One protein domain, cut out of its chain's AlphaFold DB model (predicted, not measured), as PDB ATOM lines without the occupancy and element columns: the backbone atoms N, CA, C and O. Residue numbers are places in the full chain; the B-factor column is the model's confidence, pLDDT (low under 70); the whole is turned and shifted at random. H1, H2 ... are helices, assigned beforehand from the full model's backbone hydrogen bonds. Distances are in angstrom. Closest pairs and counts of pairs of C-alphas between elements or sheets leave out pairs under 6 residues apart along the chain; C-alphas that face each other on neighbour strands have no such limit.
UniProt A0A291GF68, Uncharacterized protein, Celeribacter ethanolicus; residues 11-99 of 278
ATOM      1  N   GLU A  11     -14.865  38.180  12.903       97.12
ATOM      2  CA  GLU A  11     -15.604  37.344  11.957       97.12
ATOM      3  C   GLU A  11     -16.891  36.782  12.567       97.12
ATOM      4  O   GLU A  11     -17.955  36.855  11.950       97.12
ATOM      5  N   GLU A  12     -16.841  36.301  13.810       96.31
ATOM      6  CA  GLU A  12     -18.023  35.812  14.533       96.31
ATOM      7  C   GLU A  12     -19.051  36.930  14.746       96.31
ATOM      8  O   GLU A  12     -20.257  36.739  14.569       96.31
ATOM      9  N   ARG A  13     -18.584  38.146  15.044       97.31
ATOM     10  CA  ARG A  13     -19.457  39.323  15.160       97.31
ATOM     11  C   ARG A  13     -20.047  39.742  13.812       97.31
ATOM     12  O   ARG A  13     -21.198  40.175  13.772       97.31
ATOM     13  N   MET A  14     -19.323  39.580  12.704       97.75
ATOM     14  CA  MET A  14     -19.878  39.771  11.357       97.75
ATOM     15  C   MET A  14     -20.939  38.720  11.017       97.75
ATOM     16  O   MET A  14     -21.956  39.041  10.402       97.75
ATOM     17  N   GLN A  15     -20.733  37.468  11.424       96.56
ATOM     18  CA  GLN A  15     -21.738  36.418  11.266       96.56
ATOM     19  C   GLN A  15     -22.998  36.735  12.078       96.56
ATOM     20  O   GLN A  15     -24.101  36.611  11.547       96.56
ATOM     21  N   LEU A  16     -22.850  37.247  13.304       96.81
ATOM     22  CA  LEU A  16     -23.979  37.721  14.106       96.81
ATOM     23  C   LEU A  16     -24.756  38.840  13.401       96.81
ATOM     24  O   LEU A  16     -25.985  38.838  13.431       96.81
ATOM     25  N   TYR A  17     -24.075  39.766  12.718       97.88
ATOM     26  CA  TYR A  17     -24.749  40.779  11.901       97.88
ATOM     27  C   TYR A  17     -25.582  40.145  10.780       97.88
ATOM     28  O   TYR A  17     -26.742  40.513  10.610       97.88
ATOM     29  N   LYS A  18     -25.023  39.178  10.038       97.88
ATOM     30  CA  LYS A  18     -25.751  38.473   8.967       97.88
ATOM     31  C   LYS A  18     -26.997  37.767   9.510       97.88
ATOM     32  O   LYS A  18     -28.065  37.897   8.919       97.88
ATOM     33  N   LEU A  19     -26.875  37.093  10.656       97.12
ATOM     34  CA  LEU A  19     -28.003  36.463  11.348       97.12
ATOM     35  C   LEU A  19     -29.067  37.494  11.733       97.12
ATOM     36  O   LEU A  19     -30.228  37.347  11.365       97.12
ATOM     37  N   THR A  20     -28.657  38.575  12.397       97.81
ATOM     38  CA  THR A  20     -29.560  39.652  12.830       97.81
ATOM     39  C   THR A  20     -30.287  40.286  11.644       97.81
ATOM     40  O   THR A  20     -31.481  40.562  11.718       97.81
ATOM     41  N   PHE A  21     -29.584  40.500  10.530       98.12
ATOM     42  CA  PHE A  21     -30.154  41.042   9.301       98.12
ATOM     43  C   PHE A  21     -31.195  40.100   8.684       98.12
ATOM     44  O   PHE A  21     -32.282  40.549   8.327       98.12
ATOM     45  N   ASN A  22     -30.890  38.805   8.592       97.94
ATOM     46  CA  ASN A  22     -31.815  37.812   8.048       97.94
ATOM     47  C   ASN A  22     -33.068  37.664   8.925       97.94
ATOM     48  O   ASN A  22     -34.177  37.671   8.397       97.94
ATOM     49  N   VAL A  23     -32.908  37.627  10.253       97.50
ATOM     50  CA  VAL A  23     -34.035  37.634  11.201       97.50
ATOM     51  C   VAL A  23     -34.868  38.908  11.040       97.50
ATOM     52  O   VAL A  23     -36.090  38.838  10.933       97.50
ATOM     53  N   GLY A  24     -34.223  40.073  10.937       97.62
ATOM     54  CA  GLY A  24     -34.909  41.341  10.688       97.62
ATOM     55  C   GLY A  24     -35.707  41.343   9.388       97.62
ATOM     56  O   GLY A  24     -36.854  41.782   9.377       97.62
ATOM     57  N   LYS A  25     -35.159  40.770   8.311       97.88
ATOM     58  CA  LYS A  25     -35.860  40.633   7.028       97.88
ATOM     59  C   LYS A  25     -37.144  39.807   7.157       97.88
ATOM     60  O   LYS A  25     -38.153  40.202   6.588       97.88
ATOM     61  N   LEU A  26     -37.121  38.702   7.905       97.62
ATOM     62  CA  LEU A  26     -38.303  37.855   8.120       97.62
ATOM     63  C   LEU A  26     -39.362  38.538   8.997       97.62
ATOM     64  O   LEU A  26     -40.555  38.382   8.759       97.62
ATOM     65  N   LEU A  27     -38.930  39.330   9.979       96.81
ATOM     66  CA  LEU A  27     -39.817  40.043  10.905       96.81
ATOM     67  C   LEU A  27     -40.262  41.425  10.402       96.81
ATOM     68  O   LEU A  27     -40.999  42.118  11.101       96.81
ATOM     69  N   ASN A  28     -39.804  41.858   9.221       97.25
ATOM     70  CA  ASN A  28     -39.937  43.237   8.733       97.25
ATOM     71  C   ASN A  28     -39.398  44.290   9.726       97.25
ATOM     72  O   ASN A  28     -39.912  45.406   9.819       97.25
ATOM     73  N   LEU A  29     -38.344  43.938  10.467       97.12
ATOM     74  CA  LEU A  29     -37.646  44.810  11.407       97.12
ATOM     75  C   LEU A  29     -36.283  45.227  10.859       97.12
ATOM     76  O   LEU A  29     -35.539  44.455  10.254       97.12
ATOM     77  N   THR A  30     -35.911  46.468  11.138       96.69
ATOM     78  CA  THR A  30     -34.556  46.952  10.878       96.69
ATOM     79  C   THR A  30     -33.583  46.422  11.933       96.69
ATOM     80  O   THR A  30     -33.945  46.214  13.092       96.69
ATOM     81  N   VAL A  31     -32.304  46.283  11.566       96.25
ATOM     82  CA  VAL A  31     -31.239  45.893  12.513       96.25
ATOM     83  C   VAL A  31     -31.182  46.851  13.713       96.25
ATOM     84  O   VAL A  31     -30.948  46.413  14.834       96.25
ATOM     85  N   TYR A  32     -31.467  48.141  13.499       94.31
ATOM     86  CA  TYR A  32     -31.560  49.136  14.572       94.31
ATOM     87  C   TYR A  32     -32.633  48.789  15.607       94.31
ATOM     88  O   TYR A  32     -32.355  48.815  16.801       94.31
ATOM     89  N   GLN A  33     -33.835  48.419  15.160       95.12
ATOM     90  CA  GLN A  33     -34.933  48.056  16.059       95.12
ATOM     91  C   GLN A  33     -34.604  46.806  16.880       95.12
ATOM     92  O   GLN A  33     -34.900  46.770  18.071       95.12
ATOM     93  N   ILE A  34     -33.944  45.816  16.272       96.06
ATOM     94  CA  ILE A  34     -33.490  44.615  16.985       96.06
ATOM     95  C   ILE A  34     -32.432  44.972  18.036       96.06
ATOM     96  O   ILE A  34     -32.506  44.508  19.170       96.06
ATOM     97  N   MET A  35     -31.466  45.826  17.693       95.06
ATOM     98  CA  MET A  35     -30.454  46.284  18.649       95.06
ATOM     99  C   MET A  35     -31.078  47.054  19.820       95.06
ATOM    100  O   MET A  35     -30.718  46.805  20.968       95.06
ATOM    101  N   ASP A  36     -32.024  47.954  19.549       94.12
ATOM    102  CA  ASP A  36     -32.738  48.708  20.586       94.12
ATOM    103  C   ASP A  36     -33.537  47.782  21.514       94.12
ATOM    104  O   ASP A  36     -33.523  47.971  22.734       94.12
ATOM    105  N   ALA A  37     -34.193  46.761  20.952       95.62
ATOM    106  CA  ALA A  37     -34.921  45.752  21.716       95.62
ATOM    107  C   ALA A  37     -33.977  44.932  22.608       95.62
ATOM    108  O   ALA A  37     -34.212  44.819  23.811       95.62
ATOM    109  N   ALA A  38     -32.863  44.450  22.053       96.19
ATOM    110  CA  ALA A  38     -31.881  43.646  22.776       96.19
ATOM    111  C   ALA A  38     -31.196  44.401  23.924       96.19
ATOM    112  O   ALA A  38     -30.855  43.821  24.953       96.19
ATOM    113  N   LEU A  39     -30.974  45.704  23.757       94.19
ATOM    114  CA  LEU A  39     -30.306  46.533  24.760       94.19
ATOM    115  C   LEU A  39     -31.282  47.087  25.812       94.19
ATOM    116  O   LEU A  39     -30.843  47.671  26.806       94.19
ATOM    117  N   GLY A  40     -32.595  46.923  25.607       90.81
ATOM    118  CA  GLY A  40     -33.650  47.342  26.534       90.81
ATOM    119  C   GLY A  40     -33.731  48.856  26.759       90.81
ATOM    120  O   GLY A  40     -34.401  49.321  27.684       90.81
ATOM    121  N   ARG A  41     -33.020  49.653  25.955       82.31
ATOM    122  CA  ARG A  41     -32.964  51.115  26.044       82.31
ATOM    123  C   ARG A  41     -32.825  51.681  24.640       82.31
ATOM    124  O   ARG A  41     -32.010  51.193  23.866       82.31
ATOM    125  N   LYS A  42     -33.540  52.778  24.370       78.38
ATOM    126  CA  LYS A  42     -33.258  53.654  23.224       78.38
ATOM    127  C   LYS A  42     -31.922  54.342  23.478       78.38
ATOM    128  O   LYS A  42     -31.870  55.442  24.025       78.38
ATOM    129  N   ILE A  43     -30.833  53.641  23.202       72.62
ATOM    130  CA  ILE A  43     -29.502  54.222  23.280       72.62
ATOM    131  C   ILE A  43     -29.423  55.200  22.114       72.62
ATOM    132  O   ILE A  43     -29.731  54.836  20.982       72.62
ATOM    133  N   ALA A  44     -29.030  56.444  22.386       76.19
ATOM    134  CA  ALA A  44     -28.667  57.395  21.342       76.19
ATOM    135  C   ALA A  44     -27.368  56.906  20.678       76.19
ATOM    136  O   ALA A  44     -26.270  57.380  20.962       76.19
ATOM    137  N   MET A  45     -27.492  55.859  19.870       78.50
ATOM    138  CA  MET A  45     -26.416  55.295  19.080       78.50
ATOM    139  C   MET A  45     -26.012  56.351  18.050       78.50
ATOM    140  O   MET A  45     -26.862  56.930  17.374       78.50
ATOM    141  N   GLY A  46     -24.710  56.616  17.927       81.62
ATOM    142  CA  GLY A  46     -24.191  57.426  16.823       81.62
ATOM    143  C   GLY A  46     -24.585  56.836  15.460       81.62
ATOM    144  O   GLY A  46     -24.891  55.647  15.355       81.62
ATOM    145  N   LYS A  47     -24.547  57.655  14.401       83.81
ATOM    146  CA  LYS A  47     -25.010  57.280  13.047       83.81
ATOM    147  C   LYS A  47     -24.349  56.017  12.461       83.81
ATOM    148  O   LYS A  47     -24.937  55.384  11.590       83.81
ATOM    149  N   ASP A  48     -23.184  55.607  12.968       90.12
ATOM    150  CA  ASP A  48     -22.361  54.552  12.361       90.12
ATOM    151  C   ASP A  48     -22.422  53.187  13.066       90.12
ATOM    152  O   ASP A  48     -21.634  52.288  12.759       90.12
ATOM    153  N   TYR A  49     -23.343  52.977  14.011       91.00
ATOM    154  CA  TYR A  49     -23.377  51.719  14.772       91.00
ATOM    155  C   TYR A  49     -23.659  50.489  13.907       91.00
ATOM    156  O   TYR A  49     -22.959  49.484  14.036       91.00
ATOM    157  N   VAL A  50     -24.617  50.568  12.982       94.94
ATOM    158  CA  VAL A  50     -24.903  49.453  12.062       94.94
ATOM    159  C   VAL A  50     -23.750  49.228  11.085       94.94
ATOM    160  O   VAL A  50     -23.417  48.084  10.786       94.94
ATOM    161  N   ALA A  51     -23.069  50.292  10.646       96.62
ATOM    162  CA  ALA A  51     -21.882  50.166   9.803       96.62
ATOM    163  C   ALA A  51     -20.735  49.453  10.539       96.62
ATOM    164  O   ALA A  51     -20.084  48.580   9.962       96.62
ATOM    165  N   ASN A  52     -20.519  49.774  11.818       96.75
ATOM    166  CA  ASN A  52     -19.540  49.096  12.667       96.75
ATOM    167  C   ASN A  52     -19.935  47.648  12.957       96.75
ATOM    168  O   ASN A  52     -19.077  46.769  12.922       96.75
ATOM    169  N   PHE A  53     -21.221  47.376  13.186       97.19
ATOM    170  CA  PHE A  53     -21.710  46.018  13.399       97.19
ATOM    171  C   PHE A  53     -21.532  45.147  12.151       97.19
ATOM    172  O   PHE A  53     -20.977  44.056  12.243       97.19
ATOM    173  N   ARG A  54     -21.864  45.674  10.967       97.69
ATOM    174  CA  ARG A  54     -21.622  45.006   9.680       97.69
ATOM    175  C   ARG A  54     -20.150  44.648   9.459       97.69
ATOM    176  O   ARG A  54     -19.862  43.636   8.833       97.69
ATOM    177  N   LYS A  55     -19.230  45.468   9.975       97.94
ATOM    178  CA  LYS A  55     -17.773  45.241   9.938       97.94
ATOM    179  C   LYS A  55     -17.252  44.369  11.094       97.94
ATOM    180  O   LYS A  55     -16.047  44.230  11.226       97.94
ATOM    181  N   GLY A  56     -18.113  43.867  11.985       97.50
ATOM    182  CA  GLY A  56     -17.700  43.098  13.168       97.50
ATOM    183  C   GLY A  56     -17.070  43.927  14.294       97.50
ATOM    184  O   GLY A  56     -16.690  43.379  15.323       97.50
ATOM    185  N   LYS A  57     -17.010  45.259  14.162       97.56
ATOM    186  CA  LYS A  57     -16.371  46.184  15.121       97.56
ATOM    187  C   LYS A  57     -17.276  46.596  16.287       97.56
ATOM    188  O   LYS A  57     -16.935  47.492  17.058       97.56
ATOM    189  N   ILE A  58     -18.441  45.966  16.439       96.25
ATOM    190  CA  ILE A  58     -19.337  46.219  17.572       96.25
ATOM    191  C   ILE A  58     -18.695  45.764  18.889       96.25
ATOM    192  O   ILE A  58     -17.961  44.775  18.932       96.25
ATOM    193  N   ARG A  59     -18.985  46.461  19.993       96.12
ATOM    194  CA  ARG A  59     -18.526  46.057  21.329       96.12
ATOM    195  C   ARG A  59     -19.005  44.637  21.655       96.12
ATOM    196  O   ARG A  59     -20.182  44.327  21.483       96.12
ATOM    197  N   ARG A  60     -18.114  43.806  22.201       97.00
ATOM    198  CA  ARG A  60     -18.400  42.403  22.562       97.00
ATOM    199  C   ARG A  60     -19.571  42.259  23.539       97.00
ATOM    200  O   ARG A  60     -20.428  41.404  23.356       97.00
ATOM    201  N   ALA A  61     -19.676  43.174  24.506       95.88
ATOM    202  CA  ALA A  61     -20.814  43.227  25.424       95.88
ATOM    203  C   ALA A  61     -22.161  43.393  24.693       95.88
ATOM    204  O   ALA A  61     -23.141  42.759  25.070       95.88
ATOM    205  N   TYR A  62     -22.211  44.195  23.623       95.69
ATOM    206  CA  TYR A  62     -23.429  44.357  22.824       95.69
ATOM    207  C   TYR A  62     -23.701  43.142  21.946       95.69
ATOM    208  O   TYR A  62     -24.848  42.724  21.865       95.69
ATOM    209  N   ALA A  63     -22.668  42.534  21.355       96.75
ATOM    210  CA  ALA A  63     -22.827  41.280  20.620       96.75
ATOM    211  C   ALA A  63     -23.457  40.190  21.505       96.75
ATOM    212  O   ALA A  63     -24.422  39.556  21.090       96.75
ATOM    213  N   LYS A  64     -22.996  40.054  22.758       96.31
ATOM    214  CA  LYS A  64     -23.577  39.129  23.741       96.31
ATOM    215  C   LYS A  64     -25.057  39.411  24.019       96.31
ATOM    216  O   LYS A  64     -25.848  38.477  24.058       96.31
ATOM    217  N   LEU A  65     -25.433  40.678  24.213       96.31
ATOM    218  CA  LEU A  65     -26.827  41.059  24.477       96.31
ATOM    219  C   LEU A  65     -27.732  40.817  23.264       96.31
ATOM    220  O   LEU A  65     -28.822  40.281  23.424       96.31
ATOM    221  N   ILE A  66     -27.266  41.156  22.059       96.62
ATOM    222  CA  ILE A  66     -27.996  40.915  20.806       96.62
ATOM    223  C   ILE A  66     -28.192  39.418  20.586       96.62
ATOM    224  O   ILE A  66     -29.307  38.990  20.309       96.62
ATOM    225  N   TYR A  67     -27.132  38.623  20.746       96.00
ATOM    226  CA  TYR A  67     -27.222  37.173  20.623       96.00
ATOM    227  C   TYR A  67     -28.216  36.589  21.624       96.00
ATOM    228  O   TYR A  67     -29.127  35.879  21.216       96.00
ATOM    229  N   LYS A  68     -28.088  36.955  22.906       95.38
ATOM    230  CA  LYS A  68     -28.990  36.498  23.967       95.38
ATOM    231  C   LYS A  68     -30.452  36.813  23.637       95.38
ATOM    232  O   LYS A  68     -31.302  35.935  23.724       95.38
ATOM    233  N   TRP A  69     -30.732  38.040  23.206       96.75
ATOM    234  CA  TRP A  69     -32.082  38.449  22.828       96.75
ATOM    235  C   TRP A  69     -32.618  37.653  21.628       96.75
ATOM    236  O   TRP A  69     -33.759  37.200  21.650       96.75
ATOM    237  N   LEU A  70     -31.791  37.428  20.601       96.31
ATOM    238  CA  LEU A  70     -32.176  36.617  19.442       96.31
ATOM    239  C   LEU A  70     -32.473  35.165  19.839       96.31
ATOM    240  O   LEU A  70     -33.453  34.604  19.358       96.31
ATOM    241  N   THR A  71     -31.673  34.567  20.723       93.62
ATOM    242  CA  THR A  71     -31.906  33.198  21.207       93.62
ATOM    243  C   THR A  71     -33.120  33.088  22.123       93.62
ATOM    244  O   THR A  71     -33.775  32.059  22.112       93.62
ATOM    245  N   GLU A  72     -33.447  34.121  22.899       93.94
ATOM    246  CA  GLU A  72     -34.604  34.093  23.805       93.94
ATOM    247  C   GLU A  72     -35.937  34.298  23.071       93.94
ATOM    248  O   GLU A  72     -36.949  33.734  23.474       93.94
ATOM    249  N   HIS A  73     -35.956  35.094  21.998       95.69
ATOM    250  CA  HIS A  73     -37.206  35.482  21.330       95.69
ATOM    251  C   HIS A  73     -37.414  34.867  19.948       95.69
ATOM    252  O   HIS A  73     -38.551  34.767  19.488       95.69
ATOM    253  N   HIS A  74     -36.336  34.507  19.255       95.50
ATOM    254  CA  HIS A  74     -36.373  34.151  17.838       95.50
ATOM    255  C   HIS A  74     -35.505  32.927  17.526       95.50
ATOM    256  O   HIS A  74     -34.932  32.835  16.439       95.50
ATOM    257  N   PHE A  75     -35.416  31.982  18.468       93.00
ATOM    258  CA  PHE A  75     -34.612  30.771  18.312       93.00
ATOM    259  C   PHE A  75     -34.999  29.959  17.069       93.00
ATOM    260  O   PHE A  75     -34.126  29.564  16.300       93.00
ATOM    261  N   ASP A  76     -36.297  29.797  16.812       91.94
ATOM    262  CA  ASP A  76     -36.790  29.024  15.666       91.94
ATOM    263  C   ASP A  76     -36.315  29.610  14.328       91.94
ATOM    264  O   ASP A  76     -35.914  28.882  13.422       91.94
ATOM    265  N   LEU A  77     -36.272  30.943  14.218       95.19
ATOM    266  CA  LEU A  77     -35.767  31.623  13.022       95.19
ATOM    267  C   LEU A  77     -34.252  31.459  12.874       95.19
ATOM    268  O   LEU A  77     -33.751  31.313  11.760       95.19
ATOM    269  N   LEU A  78     -33.509  31.477  13.984       94.31
ATOM    270  CA  LEU A  78     -32.066  31.226  13.963       94.31
ATOM    271  C   LEU A  78     -31.754  29.809  13.471       94.31
ATOM    272  O   LEU A  78     -30.839  29.647  12.660       94.31
ATOM    273  N   LEU A  79     -32.535  28.819  13.913       92.62
ATOM    274  CA  LEU A  79     -32.400  27.426  13.489       92.62
ATOM    275  C   LEU A  79     -32.668  27.268  11.986       92.62
ATOM    276  O   LEU A  79     -31.909  26.592  11.301       92.62
ATOM    277  N   GLN A  80     -33.681  27.957  11.450       92.75
ATOM    278  CA  GLN A  80     -33.974  27.955  10.011       92.75
ATOM    279  C   GLN A  80     -32.862  28.598   9.168       92.75
ATOM    280  O   GLN A  80     -32.567  28.134   8.070       92.75
ATOM    281  N   ILE A  81     -32.249  29.684   9.653       94.62
ATOM    282  CA  ILE A  81     -31.239  30.441   8.892       94.62
ATOM    283  C   ILE A  81     -29.863  29.765   8.935       94.62
ATOM    284  O   ILE A  81     -29.116  29.836   7.958       94.62
ATOM    285  N   ALA A  82     -29.479  29.179  10.072       92.62
ATOM    286  CA  ALA A  82     -28.144  28.618  10.273       92.62
ATOM    287  C   ALA A  82     -28.170  27.370  11.176       92.62
ATOM    288  O   ALA A  82     -27.616  27.412  12.280       92.62
ATOM    289  N   PRO A  83     -28.750  26.249  10.709       90.12
ATOM    290  CA  PRO A  83     -28.912  25.040  11.522       90.12
ATOM    291  C   PRO A  83     -27.572  24.476  12.016       90.12
ATOM    292  O   PRO A  83     -27.468  24.003  13.138       90.12
ATOM    293  N   GLU A  84     -26.496  24.619  11.238       87.94
ATOM    294  CA  GLU A  84     -25.157  24.155  11.632       87.94
ATOM    295  C   GLU A  84     -24.588  24.885  12.861       87.94
ATOM    296  O   GLU A  84     -23.760  24.344  13.594       87.94
ATOM    297  N   LYS A  85     -24.999  26.139  13.088       86.38
ATOM    298  CA  LYS A  85     -24.479  26.977  14.181       86.38
ATOM    299  C   LYS A  85     -25.234  26.782  15.488       86.38
ATOM    300  O   LYS A  85     -24.662  27.021  16.553       86.38
ATOM    301  N   PHE A  86     -26.494  26.375  15.410       84.19
ATOM    302  CA  PHE A  86     -27.377  26.245  16.557       84.19
ATOM    303  C   PHE A  86     -27.743  24.772  16.721       84.19
ATOM    304  O   PHE A  86     -28.523  24.263  15.923       84.19
ATOM    305  N   PRO A  87     -27.182  24.064  17.721       80.62
ATOM    306  CA  PRO A  87     -27.638  22.711  17.993       80.62
ATOM    307  C   PRO A  87     -29.120  22.757  18.368       80.62
ATOM    308  O   PRO A  87     -29.550  23.682  19.064       80.62
ATOM    309  N   GLU A  88     -29.875  21.755  17.927       81.25
ATOM    310  CA  GLU A  88     -31.261  21.574  18.354       81.25
ATOM    311  C   GLU A  88     -31.342  21.614  19.881       81.25
ATOM    312  O   GLU A  88     -30.538  20.990  20.589       81.25
ATOM    313  N   THR A  89     -32.302  22.377  20.402       84.06
ATOM    314  CA  THR A  89     -32.526  22.409  21.849       84.06
ATOM    315  C   THR A  89     -33.024  21.042  22.318       84.06
ATOM    316  O   THR A  89     -33.713  20.348  21.567       84.06
ATOM    317  N   PRO A  90     -32.732  20.629  23.566       79.50
ATOM    318  CA  PRO A  90     -33.296  19.402  24.125       79.50
ATOM    319  C   PRO A  90     -34.825  19.364  24.037       79.50
ATOM    320  O   PRO A  90     -35.389  18.299  23.827       79.50
ATOM    321  N   GLU A  91     -35.474  20.524  24.152       81.88
ATOM    322  CA  GLU A  91     -36.922  20.688  24.023       81.88
ATOM    323  C   GLU A  91     -37.406  20.411  22.599       81.88
ATOM    324  O   GLU A  91     -38.300  19.592  22.423       81.88
ATOM    325  N   GLN A  92     -36.786  21.013  21.578       81.88
ATOM    326  CA  GLN A  92     -37.124  20.730  20.178       81.88
ATOM    327  C   GLN A  92     -36.821  19.284  19.802       81.88
ATOM    328  O   GLN A  92     -37.628  18.643  19.141       81.88
ATOM    329  N   ARG A  93     -35.694  18.735  20.262       86.12
ATOM    330  CA  ARG A  93     -35.364  17.326  20.036       86.12
ATOM    331  C   ARG A  93     -36.372  16.408  20.718       86.12
ATOM    332  O   ARG A  93     -36.766  15.399  20.147       86.12
ATOM    333  N   TRP A  94     -36.797  16.745  21.931       84.75
ATOM    334  CA  TRP A  94     -37.849  16.015  22.630       84.75
ATOM    335  C   TRP A  94     -39.179  16.112  21.887       84.75
ATOM    336  O   TRP A  94     -39.844  15.101  21.707       84.75
ATOM    337  N   GLN A  95     -39.525  17.295  21.390       86.62
ATOM    338  CA  GLN A  95     -40.717  17.519  20.585       86.62
ATOM    339  C   GLN A  95     -40.676  16.717  19.278       86.62
ATOM    340  O   GLN A  95     -41.655  16.058  18.956       86.62
ATOM    341  N   ALA A  96     -39.538  16.676  18.585       87.38
ATOM    342  CA  ALA A  96     -39.344  15.851  17.396       87.38
ATOM    343  C   ALA A  96     -39.467  14.352  17.715       87.38
ATOM    344  O   ALA A  96     -40.117  13.617  16.982       87.38
ATOM    345  N   ILE A  97     -38.910  13.899  18.846       88.50
ATOM    346  CA  ILE A  97     -39.085  12.520  19.333       88.50
ATOM    347  C   ILE A  97     -40.560  12.233  19.625       88.50
ATOM    348  O   ILE A  97     -41.034  11.138  19.329       88.50
ATOM    349  N   LEU A  98     -41.284  13.184  20.220       88.06
ATOM    350  CA  LEU A  98     -42.718  13.056  20.427       88.06
ATOM    351  C   LEU A  98     -43.430  12.984  19.080       88.06
ATOM    352  O   LEU A  98     -44.160  12.040  18.874       88.06
ATOM    353  N   GLU A  99     -43.191  13.878  18.133       88.19
ATOM    354  CA  GLU A  99     -43.851  13.852  16.820       88.19
ATOM    355  C   GLU A  99     -43.562  12.567  16.031       88.19
ATOM    356  O   GLU A  99     -44.470  11.996  15.434       88.19
TER     357      GLU A  99
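Overview. This is residues 11 to 99 of the 278 residues of an uncharacterized protein of Celeribacter ethanolicus (UniProt A0A291GF68). Five helices form a small crossed cluster round H1, with H4 running the same way as H1, H2 set across both, and H3 and H5 packed on different stretches of H1; H6 extends away from this body as a short arm at one end of the long axis. The printed part has 89 residues, with six named helices in the order H1 to H6 and no named strand, and its class is all helix. It is only just compact, close to loose, with a radius of gyration of the C-alphas of 14.0 A, and elongated, spanning 48 by 25 by 23 A.

Along the chain. H1, residues 11 to 27, begins at C-alpha 11 (-15.604, 37.344, 11.957) and is 24.4 A long. H2 is residues 31 to 39 and H3 residues 49 to 54. H4, residues 60 to 73, is 20.1 A long. H5 is residues 75 to 81. H6, residues 90 to 99, is 14.0 A long and ends at C-alpha 99 (-43.851, 13.852, 16.820).

Arrangement. H1 is the hub, touching four helices. With residues 20 to 24 alone it touches H2, about perpendicular at 75 degrees; the closest C-alphas, of Phe 21 and Val 31, are 5.9 A apart. Residues 13 to 18 alone touch H3 at 73 degrees, about perpendicular, closest at C-alphas Tyr 17 and Arg 54, 5.7 A. Residues 13 to 20 alone touch H4, the same way at a tilt of 36 degrees, only just steep, closest at C-alphas Arg 13 and Ala 63, 6.7 A. Residues 19 to 23 alone touch H5, about perpendicular at 78 degrees, closest at C-alphas Val 23 and Leu 77, 6.5 A. H2 touches H4 at 87 degrees, about perpendicular, closest at C-alphas Ala 38 and Ile 66, 5.1 A. H6 is apart from the other five helices. In H1 to H6 every O i to N i+4 pair is within hydrogen-bond range.

Size, cuts and confidence. The C-alphas of Gly 46 and Leu 98, the two farthest apart, are 48.2 A apart. The printed part has no cut, and no link is long. Mean pLDDT of the printed part is 92.5, and no printed residue is under 70.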